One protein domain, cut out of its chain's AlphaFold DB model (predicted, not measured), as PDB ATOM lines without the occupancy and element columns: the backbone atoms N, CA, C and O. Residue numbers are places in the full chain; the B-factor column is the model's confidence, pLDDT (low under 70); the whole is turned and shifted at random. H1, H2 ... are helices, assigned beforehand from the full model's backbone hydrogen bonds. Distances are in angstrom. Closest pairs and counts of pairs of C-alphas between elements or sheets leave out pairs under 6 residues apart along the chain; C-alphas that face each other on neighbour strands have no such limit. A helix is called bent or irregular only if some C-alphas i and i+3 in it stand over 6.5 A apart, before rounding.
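AT A GLANCE: This is residues 11 to 59 of the 60 residues of a protein of Zunongwangia atlantica 22II14-10F7 (UniProt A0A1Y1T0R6). One long helix, H2, makes one side of a narrow two-ply rod; the other side is the short helix H1, placed over the last turns of H2, and the long link of residues 19 to 40, which runs the length of H2 towards its first residues and folds back into it around Asp 36. The printed part has 49 residues, with two named helices, H1 then H2, and no named strand; its class is all helix. It is loose, with a radius of gyration of the C-alphas of 12.7 A, and spans 39 by 16 by 15 A.

HOW THE PARTS SIT: Start from the longest helix, H2, residues 41 to 59, and look to its residues 54 to 58, which alone touch H1, residues 11 to 18. The closest C-alphas of the two are those of Lys 14 and Leu 58, 6.8 A apart. Their lines stand at a steep tilt of 40 degrees, and they run the same way. In both helices every O i to N i+4 pair is within hydrogen-bond range.

IN THESE COORDINATES: Find C-alpha 41 at (71.403, 173.231, 59.033); from there H2 runs 27.0 A to C-alpha 59 at (59.345, 195.549, 68.184). H1 begins at C-alpha 11, at (54.995, 183.152, 73.238), and ends at Thr 18, 10.5 A away from C-alpha to C-alpha. Neither helix is bent.

THE WHOLE: Look for the two C-alphas farthest apart at Gly 20 and Asp 36, 39.5 A from each other, both in the long link of 22 residues from H1 to H2. The C-alphas of Glu 11 and Arg 59, first and last printed, are 14.1 A apart. The printed part has no cut. Its mean pLDDT is 94.7, and no printed residue is under 70.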
ATOM      1  N   GLU A  11      55.406 183.039  71.841       97.25
ATOM      2  CA  GLU A  11      54.995 183.152  73.238       97.25
ATOM      3  C   GLU A  11      56.172 183.500  74.159       97.25
ATOM      4  O   GLU A  11      56.128 184.506  74.865       97.25
ATOM      5  N   ASN A  12      57.263 182.730  74.098       96.81
ATOM      6  CA  ASN A  12      58.388 182.942  75.001       96.81
ATOM      7  C   ASN A  12      59.169 184.220  74.668       96.81
ATOM      8  O   ASN A  12      59.587 184.941  75.570       96.81
ATOM      9  N   LEU A  13      59.343 184.544  73.382       96.38
ATOM     10  CA  LEU A  13      59.983 185.799  72.988       96.38
ATOM     11  C   LEU A  13      59.135 187.004  73.406       96.38
ATOM     12  O   LEU A  13      59.692 187.978  73.908       96.38
ATOM     13  N   LYS A  14      57.805 186.932  73.282       96.50
ATOM     14  CA  LYS A  14      56.894 187.985  73.750       96.50
ATOM     15  C   LYS A  14      56.982 188.187  75.258       96.50
ATOM     16  O   LYS A  14      57.050 189.335  75.691       96.50
ATOM     17  N   GLU A  15      57.014 187.108  76.038       96.50
ATOM     18  CA  GLU A  15      57.201 187.167  77.493       96.50
ATOM     19  C   GLU A  15      58.470 187.951  77.852       96.50
ATOM     20  O   GLU A  15      58.410 188.930  78.597       96.50
ATOM     21  N   TRP A  16      59.605 187.606  77.237       95.81
ATOM     22  CA  TRP A  16      60.870 188.294  77.489       95.81
ATOM     23  C   TRP A  16      60.869 189.757  77.051       95.81
ATOM     24  O   TRP A  16      61.354 190.612  77.792       95.81
ATOM     25  N   MET A  17      60.322 190.068  75.871       94.25
ATOM     26  CA  MET A  17      60.228 191.458  75.411       94.25
ATOM     27  C   MET A  17      59.320 192.286  76.332       94.25
ATOM     28  O   MET A  17      59.658 193.421  76.657       94.25
ATOM     29  N   THR A  18      58.221 191.701  76.821       94.69
ATOM     30  CA  THR A  18      57.294 192.351  77.768       94.69
ATOM     31  C   THR A  18      57.936 192.559  79.139       94.69
ATOM     32  O   THR A  18      57.707 193.582  79.776       94.69
ATOM     33  N   ALA A  19      58.808 191.644  79.570       95.38
ATOM     34  CA  ALA A  19      59.611 191.788  80.783       95.38
ATOM     35  C   ALA A  19      60.666 192.916  80.700       95.38
ATOM     36  O   ALA A  19      61.398 193.145  81.662       95.38
ATOM     37  N   GLY A  20      60.766 193.620  79.565       93.69
ATOM     38  CA  GLY A  20      61.606 194.807  79.406       93.69
ATOM     39  C   GLY A  20      63.075 194.505  79.109       93.69
ATOM     40  O   GLY A  20      63.930 195.378  79.264       93.69
ATOM     41  N   VAL A  21      63.410 193.279  78.689       94.25
ATOM     42  CA  VAL A  21      64.806 192.934  78.389       94.25
ATOM     43  C   VAL A  21      65.251 193.536  77.055       94.25
ATOM     44  O   VAL A  21      64.570 193.446  76.034       94.25
ATOM     45  N   HIS A  22      66.459 194.100  77.030       91.50
ATOM     46  CA  HIS A  22      67.002 194.689  75.805       91.50
ATOM     47  C   HIS A  22      67.389 193.639  74.749       91.50
ATOM     48  O   HIS A  22      67.278 193.892  73.552       91.50
ATOM     49  N   CYS A  23      67.833 192.456  75.173       93.62
ATOM     50  CA  CYS A  23      68.235 191.360  74.292       93.62
ATOM     51  C   CYS A  23      68.152 190.016  75.017       93.62
ATOM     52  O   CYS A  23      68.205 189.974  76.248       93.62
ATOM     53  N   VAL A  24      68.070 188.926  74.251       95.44
ATOM     54  CA  VAL A  24      68.049 187.540  74.738       95.44
ATOM     55  C   VAL A  24      69.065 186.699  73.967       95.44
ATOM     56  O   VAL A  24      69.333 186.973  72.798       95.44
ATOM     57  N   GLY A  25      69.621 185.675  74.608       95.06
ATOM     58  CA  GLY A  25      70.410 184.640  73.944       95.06
ATOM     59  C   GLY A  25      69.611 183.346  73.846       95.06
ATOM     60  O   GLY A  25      69.023 182.912  74.833       95.06
ATOM     61  N   ILE A  26      69.601 182.721  72.669       95.25
ATOM     62  CA  ILE A  26      68.938 181.432  72.445       95.25
ATOM     63  C   ILE A  26      70.020 180.389  72.176       95.25
ATOM     64  O   ILE A  26      70.788 180.511  71.226       95.25
ATOM     65  N   GLY A  27      70.113 179.391  73.054       91.75
ATOM     66  CA  GLY A  27      71.142 178.353  72.999       91.75
ATOM     67  C   GLY A  27      70.685 177.096  72.260       91.75
ATOM     68  O   GLY A  27      70.225 177.140  71.123       91.75
ATOM     69  N   SER A  28      70.787 175.953  72.940       91.19
ATOM     70  CA  SER A  28      70.536 174.607  72.397       91.19
ATOM     71  C   SER A  28      69.203 174.437  71.661       91.19
ATOM     72  O   SER A  28      69.127 173.631  70.740       91.19
ATOM     73  N   LYS A  29      68.173 175.220  72.003       92.00
ATOM     74  CA  LYS A  29      66.856 175.178  71.347       92.00
ATOM     75  C   LYS A  29      66.855 175.662  69.888       92.00
ATOM     76  O   LYS A  29      65.861 175.424  69.212       92.00
ATOM     77  N   LEU A  30      67.922 176.324  69.420       93.00
ATOM     78  CA  LEU A  30      68.129 176.678  68.006       93.00
ATOM     79  C   LEU A  30      68.833 175.582  67.197       93.00
ATOM     80  O   LEU A  30      68.724 175.556  65.975       93.00
ATOM     81  N   PHE A  31      69.608 174.717  67.853       91.81
ATOM     82  CA  PHE A  31      70.525 173.799  67.179       91.81
ATOM     83  C   PHE A  31      69.926 172.399  67.097       91.81
ATOM     84  O   PHE A  31      70.173 171.535  67.938       91.81
ATOM     85  N   ILE A  32      69.127 172.189  66.054       92.88
ATOM     86  CA  ILE A  32      68.434 170.929  65.793       92.88
ATOM     87  C   ILE A  32      69.420 169.910  65.224       92.88
ATOM     88  O   ILE A  32      70.163 170.203  64.284       92.88
ATOM     89  N   LYS A  33      69.405 168.702  65.790       94.12
ATOM     90  CA  LYS A  33      70.156 167.558  65.277       94.12
ATOM     91  C   LYS A  33      69.238 166.602  64.524       94.12
ATOM     92  O   LYS A  33      68.087 166.419  64.913       94.12
ATOM     93  N   ASN A  34      69.747 166.014  63.452       92.31
ATOM     94  CA  ASN A  34      69.120 164.901  62.745       92.31
ATOM     95  C   ASN A  34      69.414 163.567  63.458       92.31
ATOM     96  O   ASN A  34      70.195 163.523  64.409       92.31
ATOM     97  N   GLU A  35      68.772 162.489  63.005       92.19
ATOM     98  CA  GLU A  35      68.876 161.147  63.607       92.19
ATOM     99  C   GLU A  35      70.325 160.632  63.651       92.19
ATOM    100  O   GLU A  35      70.726 159.997  64.621       92.19
ATOM    101  N   ASP A  36      71.156 161.025  62.681       92.06
ATOM    102  CA  ASP A  36      72.596 160.729  62.631       92.06
ATOM    103  C   ASP A  36      73.458 161.557  63.608       92.06
ATOM    104  O   ASP A  36      74.688 161.547  63.534       92.06
ATOM    105  N   GLY A  37      72.848 162.372  64.472       91.75
ATOM    106  CA  GLY A  37      73.545 163.211  65.454       91.75
ATOM    107  C   GLY A  37      74.275 164.434  64.879       91.75
ATOM    108  O   GLY A  37      74.842 165.221  65.646       91.75
ATOM    109  N   LYS A  38      74.244 164.627  63.554       95.06
ATOM    110  CA  LYS A  38      74.700 165.852  62.873       95.06
ATOM    111  C   LYS A  38      73.698 166.990  63.087       95.06
ATOM    112  O   LYS A  38      72.615 166.762  63.613       95.06
ATOM    113  N   PHE A  39      74.071 168.218  62.731       94.81
ATOM    114  CA  PHE A  39      73.148 169.354  62.763       94.81
ATOM    115  C   PHE A  39      72.345 169.450  61.465       94.81
ATOM    116  O   PHE A  39      72.909 169.406  60.368       94.81
ATOM    117  N   ASP A  40      71.035 169.659  61.596       96.31
ATOM    118  CA  ASP A  40      70.139 169.920  60.475       96.31
ATOM    119  C   ASP A  40      70.177 171.416  60.148       96.31
ATOM    120  O   ASP A  40      69.344 172.205  60.597       96.31
ATOM    121  N   TYR A  41      71.184 171.823  59.375       95.31
ATOM    122  CA  TYR A  41      71.403 173.231  59.033       95.31
ATOM    123  C   TYR A  41      70.188 173.895  58.374       95.31
ATOM    124  O   TYR A  41      69.963 175.085  58.595       95.31
ATOM    125  N   LYS A  42      69.374 173.145  57.614       95.88
ATOM    126  CA  LYS A  42      68.152 173.685  57.002       95.88
ATOM    127  C   LYS A  42      67.127 174.049  58.069       95.88
ATOM    128  O   LYS A  42      66.613 175.167  58.054       95.88
ATOM    129  N   LYS A  43      66.858 173.147  59.018       95.44
ATOM    130  CA  LYS A  43      65.931 173.438  60.121       95.44
ATOM    131  C   LYS A  43      66.461 174.532  61.041       95.44
ATOM    132  O   LYS A  43      65.692 175.406  61.427       95.44
ATOM    133  N   VAL A  44      67.763 174.536  61.335       96.25
ATOM    134  CA  VAL A  44      68.405 175.607  62.118       96.25
ATOM    135  C   VAL A  44      68.198 176.962  61.436       96.25
ATOM    136  O   VAL A  44      67.727 177.903  62.070       96.25
ATOM    137  N   GLN A  45      68.475 177.065  60.133       96.62
ATOM    138  CA  GLN A  45      68.280 178.304  59.376       96.62
ATOM    139  C   GLN A  45      66.820 178.774  59.405       96.62
ATOM    140  O   GLN A  45      66.561 179.959  59.633       96.62
ATOM    141  N   GLN A  46      65.864 177.864  59.195       96.31
ATOM    142  CA  GLN A  46      64.435 178.180  59.276       96.31
ATOM    143  C   GLN A  46      64.067 178.709  60.663       96.31
ATOM    144  O   GLN A  46      63.426 179.749  60.777       96.31
ATOM    145  N   GLN A  47      64.529 178.041  61.718       95.56
ATOM    146  CA  GLN A  47      64.220 178.415  63.092       95.56
ATOM    147  C   GLN A  47      64.816 179.776  63.477       95.56
ATOM    148  O   GLN A  47      64.125 180.592  64.085       95.56
ATOM    149  N   VAL A  48      66.065 180.055  63.081       96.44
ATOM    150  CA  VAL A  48      66.703 181.370  63.270       96.44
ATOM    151  C   VAL A  48      65.924 182.458  62.532       96.44
ATOM    152  O   VAL A  48      65.640 183.507  63.106       96.44
ATOM    153  N   THR A  49      65.540 182.201  61.279       97.19
ATOM    154  CA  THR A  49      64.781 183.161  60.462       97.19
ATOM    155  C   THR A  49      63.435 183.487  61.110       97.19
ATOM    156  O   THR A  49      63.106 184.660  61.277       97.19
ATOM    157  N   SER A  50      62.698 182.464  61.548       96.75
ATOM    158  CA  SER A  50      61.422 182.636  62.247       96.75
ATOM    159  C   SER A  50      61.582 183.407  63.557       96.75
ATOM    160  O   SER A  50      60.812 184.326  63.818       96.75
ATOM    161  N   ALA A  51      62.602 183.099  64.365       96.38
ATOM    162  CA  ALA A  51      62.862 183.814  65.615       96.38
ATOM    163  C   ALA A  51      63.155 185.306  65.379       96.38
ATOM    164  O   ALA A  51      62.626 186.158  66.089       96.38
ATOM    165  N   ILE A  52      63.958 185.632  64.359       96.31
ATOM    166  CA  ILE A  52      64.241 187.023  63.977       96.31
ATOM    167  C   ILE A  52      62.962 187.730  63.522       96.31
ATOM    168  O   ILE A  52      62.733 188.872  63.918       96.31
ATOM    169  N   GLN A  53      62.129 187.069  62.714       97.75
ATOM    170  CA  GLN A  53      60.871 187.639  62.231       97.75
ATOM    171  C   GLN A  53      59.916 187.959  63.388       97.75
ATOM    172  O   GLN A  53      59.418 189.077  63.469       97.75
ATOM    173  N   ILE A  54      59.761 187.033  64.337       96.56
ATOM    174  CA  ILE A  54      58.963 187.242  65.551       96.56
ATOM    175  C   ILE A  54      59.462 188.467  66.325       96.56
ATOM    176  O   ILE A  54      58.675 189.321  66.718       96.56
ATOM    177  N   VAL A  55      60.776 188.586  66.551       95.19
ATOM    178  CA  VAL A  55      61.331 189.730  67.295       95.19
ATOM    179  C   VAL A  55      61.101 191.048  66.552       95.19
ATOM    180  O   VAL A  55      60.839 192.056  67.203       95.19
ATOM    181  N   LYS A  56      61.177 191.053  65.216       95.19
ATOM    182  CA  LYS A  56      60.839 192.235  64.409       95.19
ATOM    183  C   LYS A  56      59.375 192.631  64.582       95.19
ATOM    184  O   LYS A  56      59.105 193.805  64.785       95.19
ATOM    185  N   GLU A  57      58.456 191.670  64.550       95.88
ATOM    186  CA  GLU A  57      57.018 191.912  64.734       95.88
ATOM    187  C   GLU A  57      56.682 192.411  66.143       95.88
ATOM    188  O   GLU A  57      55.826 193.271  66.303       95.88
ATOM    189  N   LEU A  58      57.382 191.919  67.168       93.88
ATOM    190  CA  LEU A  58      57.191 192.345  68.560       93.88
ATOM    191  C   LEU A  58      57.791 193.725  68.878       93.88
ATOM    192  O   LEU A  58      57.529 194.256  69.956       93.88
ATOM    193  N   ARG A  59      58.646 194.263  68.001       87.06
ATOM    194  CA  ARG A  59      59.345 195.549  68.184       87.06
ATOM    195  C   ARG A  59      58.951 196.625  67.172       87.06
ATOM    196  O   ARG A  59      59.511 197.718  67.247       87.06
TER     197      ARG A  59